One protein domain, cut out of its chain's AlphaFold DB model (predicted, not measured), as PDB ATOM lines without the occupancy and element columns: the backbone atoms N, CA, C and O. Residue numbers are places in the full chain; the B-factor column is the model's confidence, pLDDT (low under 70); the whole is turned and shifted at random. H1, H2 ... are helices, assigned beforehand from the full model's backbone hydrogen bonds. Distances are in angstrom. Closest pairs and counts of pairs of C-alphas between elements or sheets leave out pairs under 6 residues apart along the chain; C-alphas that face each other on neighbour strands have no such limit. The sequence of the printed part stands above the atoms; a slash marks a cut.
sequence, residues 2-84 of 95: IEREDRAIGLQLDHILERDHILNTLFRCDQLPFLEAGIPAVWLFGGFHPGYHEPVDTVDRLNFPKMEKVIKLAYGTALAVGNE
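This is residues 2 to 84 of the 95 residues of the protein "Peptidase_M28 domain-containing protein" of Candidatus Sulfopaludibacter sp. SbA4 (UniProt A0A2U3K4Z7). One long helix, H5, makes one side of a loose domain, and short H1 packs on its middle. Three short helices, H2 to H4, lie away from H5, and the unnamed stretch 37 to 63 runs back through the middle to H5. The printed 83 residues, all-helix in class, have five named helices, H1 to H5 along the chain, with 41 residues, under half. It is only just loose, close to compact: radius of gyration of the C-alphas 14.6 A, spans 40 by 29 by 20 A.

H5, residues 64 to 83, runs 28.3 A from C-alpha 64 at (572.285, 521.603, 392.814) to C-alpha 83 at (563.686, 496.625, 382.573). H1, residues 2 to 9, begins at (575.329, 501.761, 387.318) and is 11.1 A long. H2 is residues 16 to 19, H3 25 to 28, H4 32 to 36.

H5, with residues 69 to 77 alone, touches H1; the closest C-alphas, of Thr 77 and Ile 2, are 5.6 A apart. They run opposite ways at a steep tilt of 47 degrees. H3 is close to but not clearly touching H4 (closest C-alphas Leu 26 and Leu 32, 6.4 A) and H2 (Thr 25 and Leu 17, 7.1 A). H4 and H5 are apart. Every O i to N i+4 pair is within hydrogen-bond range in H1 and H4, and 15 of 16 in H5; H2 and H3 are too short for one.

The C-alphas farthest apart, of Pro 55 and Glu 84, are 41.5 A apart. The printed part has no cut. The link H4 to H5 is long; residues 19 to 24, of which 19 belongs to H2, stand free. No printed residue is under 70 in pLDDT.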
ATOM      1  N   ILE A   2     575.165 500.414 386.743       87.69
ATOM      2  CA  ILE A   2     575.329 501.761 387.318       87.69
ATOM      3  C   ILE A   2     576.515 502.553 386.733       87.69
ATOM      4  O   ILE A   2     576.345 503.687 386.312       87.69
ATOM      5  N   GLU A   3     577.664 501.902 386.529       86.75
ATOM      6  CA  GLU A   3     578.853 502.463 385.851       86.75
ATOM      7  C   GLU A   3     578.605 502.952 384.414       86.75
ATOM      8  O   GLU A   3     579.310 503.813 383.891       86.75
ATOM      9  N   ARG A   4     577.636 502.354 383.713       85.00
ATOM     10  CA  ARG A   4     577.264 502.785 382.360       85.00
ATOM     11  C   ARG A   4     576.461 504.082 382.434       85.00
ATOM     12  O   ARG A   4     576.733 504.985 381.650       85.00
ATOM     13  N   GLU A   5     575.515 504.150 383.365       85.62
ATOM     14  CA  GLU A   5     574.684 505.333 383.599       85.62
ATOM     15  C   GLU A   5     575.529 506.512 384.110       85.62
ATOM     16  O   GLU A   5     575.354 507.631 383.639       85.62
ATOM     17  N   ASP A   6     576.514 506.254 384.979       86.31
ATOM     18  CA  ASP A   6     577.477 507.247 385.486       86.31
ATOM     19  C   ASP A   6     578.255 507.944 384.357       86.31
ATOM     20  O   ASP A   6     578.266 509.174 384.244       86.31
ATOM     21  N   ARG A   7     578.821 507.154 383.434       86.38
ATOM     22  CA  ARG A   7     579.533 507.689 382.264       86.38
ATOM     23  C   ARG A   7     578.640 508.540 381.365       86.38
ATOM     24  O   ARG A   7     579.112 509.534 380.819       86.38
ATOM     25  N   ALA A   8     577.369 508.169 381.209       84.62
ATOM     26  CA  ALA A   8     576.433 508.888 380.345       84.62
ATOM     27  C   ALA A   8     576.117 510.306 380.853       84.62
ATOM     28  O   ALA A   8     575.782 511.185 380.060       84.62
ATOM     29  N   ILE A   9     576.247 510.546 382.160       88.50
ATOM     30  CA  ILE A   9     575.922 511.830 382.798       88.50
ATOM     31  C   ILE A   9     577.162 512.654 383.179       88.50
ATOM     32  O   ILE A   9     577.034 513.747 383.743       88.50
ATOM     33  N   GLY A  10     578.365 512.140 382.895       86.75
ATOM     34  CA  GLY A  10     579.627 512.783 383.263       86.75
ATOM     35  C   GLY A  10     579.746 513.007 384.773       86.75
ATOM     36  O   GLY A  10     580.169 514.084 385.213       86.75
ATOM     37  N   LEU A  11     579.273 512.039 385.557       87.81
ATOM     38  CA  LEU A  11     579.624 511.884 386.962       87.81
ATOM     39  C   LEU A  11     580.819 510.909 387.034       87.81
ATOM     40  O   LEU A  11     581.174 510.278 386.038       87.81
ATOM     41  N   GLN A  12     581.516 510.905 388.165       87.56
ATOM     42  CA  GLN A  12     582.570 509.943 388.452       87.56
ATOM     43  C   GLN A  12     582.256 509.328 389.809       87.56
ATOM     44  O   GLN A  12     582.381 510.004 390.836       87.56
ATOM     45  N   LEU A  13     581.818 508.070 389.808       89.75
ATOM     46  CA  LEU A  13     581.643 507.316 391.044       89.75
ATOM     47  C   LEU A  13     582.992 507.086 391.735       89.75
ATOM     48  O   LEU A  13     584.000 506.761 391.104       89.75
ATOM     49  N   ASP A  14     582.985 507.249 393.054       88.56
ATOM     50  CA  ASP A  14     584.088 506.873 393.928       88.56
ATOM     51  C   ASP A  14     583.659 505.670 394.777       88.56
ATOM     52  O   ASP A  14     582.541 505.617 395.288       88.56
ATOM     53  N   HIS A  15     584.569 504.714 394.931       87.44
ATOM     54  CA  HIS A  15     584.387 503.480 395.693       87.44
ATOM     55  C   HIS A  15     585.199 503.490 396.993       87.44
ATOM     56  O   HIS A  15     585.485 502.431 397.549       87.44
ATOM     57  N   ILE A  16     585.632 504.657 397.474       87.00
ATOM     58  CA  ILE A  16     586.464 504.766 398.677       87.00
ATOM     59  C   ILE A  16     585.855 504.039 399.880       87.00
ATOM     60  O   ILE A  16     586.570 503.321 400.563       87.00
ATOM     61  N   LEU A  17     584.536 504.111 400.079       85.75
ATOM     62  CA  LEU A  17     583.852 503.445 401.197       85.75
ATOM     63  C   LEU A  17     583.724 501.922 401.036       85.75
ATOM     64  O   LEU A  17     583.407 501.232 402.002       85.75
ATOM     65  N   GLU A  18     583.976 501.390 399.838       82.69
ATOM     66  CA  GLU A  18     584.121 499.946 399.619       82.69
ATOM     67  C   GLU A  18     585.528 499.457 399.993       82.69
ATOM     68  O   GLU A  18     585.707 498.274 400.259       82.69
ATOM     69  N   ARG A  19     586.534 500.343 399.984       82.12
ATOM     70  CA  ARG A  19     587.955 500.001 400.195       82.12
ATOM     71  C   ARG A  19     588.461 500.378 401.579       82.12
ATOM     72  O   ARG A  19     589.360 499.728 402.104       82.12
ATOM     73  N   ASP A  20     587.931 501.465 402.121       80.25
ATOM     74  CA  ASP A  20     588.288 502.020 403.413       80.25
ATOM     75  C   ASP A  20     587.139 501.792 404.396       80.25
ATOM     76  O   ASP A  20     586.020 502.283 404.227       80.25
ATOM     77  N   HIS A  21     587.443 501.027 405.438       81.94
ATOM     78  CA  HIS A  21     586.494 500.632 406.466       81.94
ATOM     79  C   HIS A  21     586.725 501.352 407.798       81.94
ATOM     80  O   HIS A  21     586.063 501.013 408.775       81.94
ATOM     81  N   ILE A  22     587.604 502.364 407.865       84.19
ATOM     82  CA  ILE A  22     587.923 503.092 409.110       84.19
ATOM     83  C   ILE A  22     586.654 503.617 409.803       84.19
ATOM     84  O   ILE A  22     586.558 503.615 411.028       84.19
ATOM     85  N   LEU A  23     585.652 504.029 409.022       85.25
ATOM     86  CA  LEU A  23     584.391 504.577 409.528       85.25
ATOM     87  C   LEU A  23     583.283 503.531 409.740       85.25
ATOM     88  O   LEU A  23     582.197 503.894 410.203       85.25
ATOM     89  N   ASN A  24     583.529 502.260 409.399       87.00
ATOM     90  CA  ASN A  24     582.560 501.161 409.474       87.00
ATOM     91  C   ASN A  24     581.190 501.517 408.863       87.00
ATOM     92  O   ASN A  24     580.141 501.173 409.409       87.00
ATOM     93  N   THR A  25     581.185 502.244 407.740       87.88
ATOM     94  CA  THR A  25     579.959 502.801 407.144       87.88
ATOM     95  C   THR A  25     578.959 501.726 406.744       87.88
ATOM     96  O   THR A  25     577.765 501.909 406.962       87.88
ATOM     97  N   LEU A  26     579.430 500.583 406.233       87.25
ATOM     98  CA  LEU A  26     578.572 499.462 405.852       87.25
ATOM     99  C   LEU A  26     577.711 498.960 407.023       87.25
ATOM    100  O   LEU A  26     576.529 498.701 406.835       87.25
ATOM    101  N   PHE A  27     578.271 498.898 408.234       87.50
ATOM    102  CA  PHE A  27     577.563 498.425 409.430       87.50
ATOM    103  C   PHE A  27     576.537 499.418 409.989       87.50
ATOM    104  O   PHE A  27     575.815 499.109 410.932       87.50
ATOM    105  N   ARG A  28     576.493 500.634 409.440       86.25
ATOM    106  CA  ARG A  28     575.665 501.744 409.921       86.25
ATOM    107  C   ARG A  28     574.646 502.196 408.877       86.25
ATOM    108  O   ARG A  28     574.122 503.299 408.991       86.25
ATOM    109  N   CYS A  29     574.418 501.380 407.850       86.56
ATOM    110  CA  CYS A  29     573.650 501.767 406.679       86.56
ATOM    111  C   CYS A  29     572.479 500.820 406.408       86.56
ATOM    112  O   CYS A  29     572.578 499.611 406.625       86.56
ATOM    113  N   ASP A  30     571.392 501.374 405.868       92.38
ATOM    114  CA  ASP A  30     570.110 500.678 405.704       92.38
ATOM    115  C   ASP A  30     570.165 499.476 404.746       92.38
ATOM    116  O   ASP A  30     569.317 498.589 404.821       92.38
ATOM    117  N   GLN A  31     571.155 499.405 403.848       91.50
ATOM    118  CA  GLN A  31     571.299 498.274 402.927       91.50
ATOM    119  C   GLN A  31     571.904 497.015 403.557       91.50
ATOM    120  O   GLN A  31     571.831 495.956 402.936       91.50
ATOM    121  N   LEU A  32     572.518 497.093 404.743       91.81
ATOM    122  CA  LEU A  32     573.209 495.942 405.335       91.81
ATOM    123  C   LEU A  32     572.306 494.702 405.470       91.81
ATOM    124  O   LEU A  32     572.723 493.645 404.996       91.81
ATOM    125  N   PRO A  33     571.069 494.793 406.002       94.38
ATOM    126  CA  PRO A  33     570.206 493.619 406.141       94.38
ATOM    127  C   PRO A  33     569.875 492.941 404.802       94.38
ATOM    128  O   PRO A  33     569.685 491.728 404.749       94.38
ATOM    129  N   PHE A  34     569.835 493.698 403.700       94.56
ATOM    130  CA  PHE A  34     569.643 493.134 402.361       94.56
ATOM    131  C   PHE A  34     570.856 492.309 401.937       94.56
ATOM    132  O   PHE A  34     570.705 491.187 401.458       94.56
ATOM    133  N   LEU A  35     572.059 492.842 402.161       92.00
ATOM    134  CA  LEU A  35     573.306 492.156 401.835       92.00
ATOM    135  C   LEU A  35     573.467 490.870 402.657       92.00
ATOM    136  O   LEU A  35     573.813 489.836 402.090       92.00
ATOM    137  N   GLU A  36     573.143 490.904 403.954       92.88
ATOM    138  CA  GLU A  36     573.151 489.721 404.832       92.88
ATOM    139  C   GLU A  36     572.155 488.643 404.377       92.88
ATOM    140  O   GLU A  36     572.434 487.449 404.482       92.88
ATOM    141  N   ALA A  37     571.021 489.049 403.800       95.31
ATOM    142  CA  ALA A  37     570.035 488.148 403.207       95.31
ATOM    143  C   ALA A  37     570.406 487.663 401.788       95.31
ATOM    144  O   ALA A  37     569.612 486.977 401.143       95.31
ATOM    145  N   GLY A  38     571.587 488.017 401.270       93.06
ATOM    146  CA  GLY A  38     572.016 487.649 399.919       93.06
ATOM    147  C   GLY A  38     571.289 488.411 398.806       93.06
ATOM    148  O   GLY A  38     571.261 487.952 397.663       93.06
ATOM    149  N   ILE A  39     570.710 489.573 399.115       92.94
ATOM    150  CA  ILE A  39     570.063 490.464 398.150       92.94
ATOM    151  C   ILE A  39     571.073 491.546 397.741       92.94
ATOM    152  O   ILE A  39     571.529 492.310 398.594       92.94
ATOM    153  N   PRO A  40     571.434 491.661 396.448       92.31
ATOM    154  CA  PRO A  40     572.333 492.714 395.993       92.31
ATOM    155  C   PRO A  40     571.743 494.099 396.252       92.31
ATOM    156  O   PRO A  40     570.638 494.405 395.805       92.31
ATOM    157  N   ALA A  41     572.513 494.946 396.924       91.19
ATOM    158  CA  ALA A  41     572.140 496.318 397.222       91.19
ATOM    159  C   ALA A  41     573.309 497.265 396.933       91.19
ATOM    160  O   ALA A  41     574.473 496.865 396.961       91.19
ATOM    161  N   VAL A  42     572.991 498.525 396.640       88.50
ATOM    162  CA  VAL A  42     573.973 499.587 396.399       88.50
ATOM    163  C   VAL A  42     573.598 500.807 397.225       88.50
ATOM    164  O   VAL A  42     572.415 501.077 397.430       88.50
ATOM    165  N   TRP A  43     574.601 501.556 397.667       88.88
ATOM    166  CA  TRP A  43     574.402 502.794 398.408       88.88
ATOM    167  C   TRP A  43     574.955 503.974 397.620       88.88
ATOM    168  O   TRP A  43     576.160 504.089 397.409       88.88
ATOM    169  N   LEU A  44     574.057 504.847 397.166       89.88
ATOM    170  CA  LEU A  44     574.424 506.111 396.536       89.88
ATOM    171  C   LEU A  44     574.613 507.168 397.620       89.88
ATOM    172  O   LEU A  44     573.646 507.761 398.094       89.88
ATOM    173  N   PHE A  45     575.866 507.397 398.003       90.06
ATOM    174  CA  PHE A  45     576.219 508.327 399.067       90.06
ATOM    175  C   PHE A  45     577.095 509.469 398.559       90.06
ATOM    176  O   PHE A  45     578.080 509.262 397.857       90.06
ATOM    177  N   GLY A  46     576.736 510.698 398.932       88.56
ATOM    178  CA  GLY A  46     577.439 511.908 398.502       88.56
ATOM    179  C   GLY A  46     578.773 512.171 399.208       88.56
ATOM    180  O   GLY A  46     579.477 513.092 398.779       88.56
ATOM    181  N   GLY A  47     579.097 511.383 400.241       87.69
ATOM    182  CA  GLY A  47     580.201 511.605 401.173       87.69
ATOM    183  C   GLY A  47     579.767 512.381 402.421       87.69
ATOM    184  O   GLY A  47     578.744 513.067 402.419       87.69
ATOM    185  N   PHE A  48     580.560 512.286 403.488       89.31
ATOM    186  CA  PHE A  48     580.406 513.160 404.653       89.31
ATOM    187  C   PHE A  48     580.874 514.580 404.307       89.31
ATOM    188  O   PHE A  48     581.811 514.762 403.528       89.31
ATOM    189  N   HIS A  49     580.241 515.588 404.900       91.19
ATOM    190  CA  HIS A  49     580.615 516.995 404.750       91.19
ATOM    191  C   HIS A  49     580.673 517.678 406.124       91.19
ATOM    192  O   HIS A  49     580.064 517.179 407.068       91.19
ATOM    193  N   PRO A  50     581.362 518.829 406.264       94.06
ATOM    194  CA  PRO A  50     581.537 519.497 407.560       94.06
ATOM    195  C   PRO A  50     580.244 519.910 408.277       94.06
ATOM    196  O   PRO A  50     580.278 520.172 409.469       94.06
ATOM    197  N   GLY A  51     579.127 520.004 407.549       94.88
ATOM    198  CA  GLY A  51     577.810 520.331 408.105       94.88
ATOM    199  C   GLY A  51     576.949 519.114 408.448       94.88
ATOM    200  O   GLY A  51     575.815 519.290 408.865       94.88
ATOM    201  N   TYR A  52     577.435 517.890 408.239       93.81
ATOM    202  CA  TYR A  52     576.667 516.682 408.528       93.81
ATOM    203  C   TYR A  52     576.323 516.606 410.026       93.81
ATOM    204  O   TYR A  52     577.215 516.749 410.856       93.81
ATOM    205  N   HIS A  53     575.051 516.349 410.359       94.50
ATOM    206  CA  HIS A  53     574.500 516.404 411.728       94.50
ATOM    207  C   HIS A  53     574.548 517.788 412.405       94.50
ATOM    208  O   HIS A  53     574.339 517.885 413.612       94.50
ATOM    209  N   GLU A  54     574.752 518.859 411.640       97.25
ATOM    210  CA  GLU A  54     574.773 520.222 412.165       97.25
ATOM    211  C   GLU A  54     573.585 521.045 411.638       97.25
ATOM    212  O   GLU A  54     573.116 520.811 410.523       97.25
ATOM    213  N   PRO A  55     573.123 522.081 412.368       97.44
ATOM    214  CA  PRO A  55     572.036 522.956 411.910       97.44
ATOM    215  C   PRO A  55     572.319 523.707 410.602       97.44
ATOM    216  O   PRO A  55     571.408 524.295 410.029       97.44
ATOM    217  N   VAL A  56     573.579 523.731 410.155       96.44
ATOM    218  CA  VAL A  56     573.999 524.339 408.885       96.44
ATOM    219  C   VAL A  56     573.758 523.430 407.674       96.44
ATOM    220  O   VAL A  56     574.052 523.849 406.557       96.44
ATOM    221  N   ASP A  57     573.256 522.204 407.862       96.44
ATOM    222  CA  ASP A  57     572.834 521.314 406.773       96.44
ATOM    223  C   ASP A  57     571.499 521.780 406.171       96.44
ATOM    224  O   ASP A  57     570.421 521.238 406.421       96.44
ATOM    225  N   THR A  58     571.570 522.884 405.432       96.94
ATOM    226  CA  THR A  58     570.419 523.622 404.916       96.94
ATOM    227  C   THR A  58     570.471 523.753 403.397       96.94
ATOM    228  O   THR A  58     571.506 523.577 402.753       96.94
ATOM    229  N   VAL A  59     569.324 524.081 402.794       96.88
ATOM    230  CA  VAL A  59     569.142 524.145 401.332       96.88
ATOM    231  C   VAL A  59     570.155 525.055 400.621       96.88
ATOM    232  O   VAL A  59     570.575 524.757 399.507       96.88
ATOM    233  N   ASP A  60     570.588 526.139 401.265       96.50
ATOM    234  CA  ASP A  60     571.570 527.090 400.734       96.50
ATOM    235  C   ASP A  60     572.987 526.506 400.624       96.50
ATOM    236  O   ASP A  60     573.832 527.065 399.924       96.50
ATOM    237  N   ARG A  61     573.253 525.363 401.271       94.88
ATOM    238  CA  ARG A  61     574.526 524.632 401.187       94.88
ATOM    239  C   ARG A  61     574.534 523.547 400.114       94.88
ATOM    240  O   ARG A  61     575.576 522.931 399.882       94.88
ATOM    241  N   LEU A  62     573.407 523.307 399.444       94.88
ATOM    242  CA  LEU A  62     573.289 522.252 398.444       94.88
ATOM    243  C   LEU A  62     574.036 522.585 397.148       94.88
ATOM    244  O   LEU A  62     573.952 523.680 396.594       94.88
ATOM    245  N   ASN A  63     574.704 521.573 396.593       94.62
ATOM    246  CA  ASN A  63     575.258 521.624 395.245       94.62
ATOM    247  C   ASN A  63     574.226 521.088 394.242       94.62
ATOM    248  O   ASN A  63     574.240 519.903 393.895       94.62
ATOM    249  N   PHE A  64     573.337 521.964 393.770       96.38
ATOM    250  CA  PHE A  64     572.285 521.603 392.814       96.38
ATOM    251  C   PHE A  64     572.809 520.954 391.519       96.38
ATOM    252  O   PHE A  64     572.267 519.913 391.142       96.38
ATOM    253  N   PRO A  65     573.885 521.452 390.869       95.06
ATOM    254  CA  PRO A  65     574.453 520.781 389.697       95.06
ATOM    255  C   PRO A  65     574.897 519.332 389.959       95.06
ATOM    256  O   PRO A  65     574.688 518.455 389.119       95.06
ATOM    257  N   LYS A  66     575.492 519.044 391.127       93.62
ATOM    258  CA  LYS A  66     575.840 517.666 391.520       93.62
ATOM    259  C   LYS A  66     574.579 516.843 391.785       93.62
ATOM    260  O   LYS A  66     574.497 515.707 391.322       93.62
ATOM    261  N   MET A  67     573.606 517.401 392.508       94.19
ATOM    262  CA  MET A  67     572.350 516.712 392.828       94.19
ATOM    263  C   MET A  67     571.588 516.291 391.574       94.19
ATOM    264  O   MET A  67     571.124 515.158 391.509       94.19
ATOM    265  N   GLU A  68     571.508 517.152 390.558       95.25
ATOM    266  CA  GLU A  68     570.860 516.820 389.286       95.25
ATOM    267  C   GLU A  68     571.483 515.571 388.646       95.25
ATOM    268  O   GLU A  68     570.767 514.659 388.226       95.25
ATOM    269  N   LYS A  69     572.820 515.487 388.622       94.38
ATOM    270  CA  LYS A  69     573.533 514.305 388.119       94.38
ATOM    271  C   LYS A  69     573.221 513.063 388.955       94.38
ATOM    272  O   LYS A  69     572.897 512.025 388.389       94.38
ATOM    273  N   VAL A  70     573.258 513.164 390.284       94.19
ATOM    274  CA  VAL A  70     572.943 512.034 391.180       94.19
ATOM    275  C   VAL A  70     571.509 511.539 390.971       94.19
ATOM    276  O   VAL A  70     571.284 510.333 390.892       94.19
ATOM    277  N   ILE A  71     570.543 512.446 390.811       94.75
ATOM    278  CA  ILE A  71     569.143 512.092 390.544       94.75
ATOM    279  C   ILE A  71     569.017 511.381 389.193       94.75
ATOM    280  O   ILE A  71     568.363 510.342 389.109       94.75
ATOM    281  N   LYS A  72     569.678 511.891 388.144       95.00
ATOM    282  CA  LYS A  72     569.712 511.239 386.825       95.00
ATOM    283  C   LYS A  72     570.335 509.841 386.894       95.00
ATOM    284  O   LYS A  72     569.779 508.919 386.301       95.00
ATOM    285  N   LEU A  73     571.424 509.664 387.650       94.69
ATOM    286  CA  LEU A  73     572.043 508.355 387.882       94.69
ATOM    287  C   LEU A  73     571.069 507.385 388.554       94.69
ATOM    288  O   LEU A  73     570.894 506.261 388.080       94.69
ATOM    289  N   ALA A  74     570.451 507.811 389.658       94.25
ATOM    290  CA  ALA A  74     569.528 506.986 390.428       94.25
ATOM    291  C   ALA A  74     568.322 506.572 389.575       94.25
ATOM    292  O   ALA A  74     567.974 505.392 389.530       94.25
ATOM    293  N   TYR A  75     567.745 507.523 388.832       94.50
ATOM    294  CA  TYR A  75     566.643 507.272 387.910       94.50
ATOM    295  C   TYR A  75     567.028 506.283 386.804       94.50
ATOM    296  O   TYR A  75     566.355 505.266 386.637       94.50
ATOM    297  N   GLY A  76     568.122 506.542 386.080       93.38
ATOM    298  CA  GLY A  76     568.578 505.673 384.991       93.38
ATOM    299  C   GLY A  76     568.907 504.263 385.479       93.38
ATOM    300  O   GLY A  76     568.545 503.279 384.837       93.38
ATOM    301  N   THR A  77     569.507 504.150 386.666       92.69
ATOM    302  CA  THR A  77     569.819 502.858 387.287       92.69
ATOM    303  C   THR A  77     568.554 502.100 387.671       92.69
ATOM    304  O   THR A  77     568.430 500.930 387.322       92.69
ATOM    305  N   ALA A  78     567.599 502.747 388.345       92.81
ATOM    306  CA  ALA A  78     566.341 502.112 388.732       92.81
ATOM    307  C   ALA A  78     565.527 501.669 387.506       92.81
ATOM    308  O   ALA A  78     565.014 500.551 387.478       92.81
ATOM    309  N   LEU A  79     565.467 502.512 386.468       93.62
ATOM    310  CA  LEU A  79     564.804 502.189 385.207       93.62
ATOM    311  C   LEU A  79     565.476 501.006 384.505       93.62
ATOM    312  O   LEU A  79     564.791 500.107 384.025       93.62
ATOM    313  N   ALA A  80     566.808 500.984 384.453       91.75
ATOM    314  CA  ALA A  80     567.542 499.873 383.868       91.75
ATOM    315  C   ALA A  80     567.291 498.573 384.649       91.75
ATOM    316  O   ALA A  80     566.945 497.578 384.025       91.75
ATOM    317  N   VAL A  81     567.362 498.587 385.987       91.75
ATOM    318  CA  VAL A  81     567.047 497.414 386.828       91.75
ATOM    319  C   VAL A  81     565.621 496.919 386.592       91.75
ATOM    320  O   VAL A  81     565.423 495.719 386.440       91.75
ATOM    321  N   GLY A  82     564.638 497.820 386.531       93.12
ATOM    322  CA  GLY A  82     563.236 497.455 386.309       93.12
ATOM    323  C   GLY A  82     562.948 496.866 384.923       93.12
ATOM    324  O   GLY A  82     561.959 496.158 384.765       93.12
ATOM    325  N   ASN A  83     563.811 497.135 383.939       94.12
ATOM    326  CA  ASN A  83     563.686 496.625 382.573       94.12
ATOM    327  C   ASN A  83     564.536 495.372 382.300       94.12
ATOM    328  O   ASN A  83     564.394 494.770 381.234       94.12
ATOM    329  N   GLU A  84     565.431 494.972 383.209       92.06
ATOM    330  CA  GLU A  84     566.201 493.736 383.044       92.06
ATOM    331  C   GLU A  84     565.314 492.506 383.262       92.06
ATOM    332  O   GLU A  84     564.510 492.433 384.190       92.06
TER     333      GLU A  84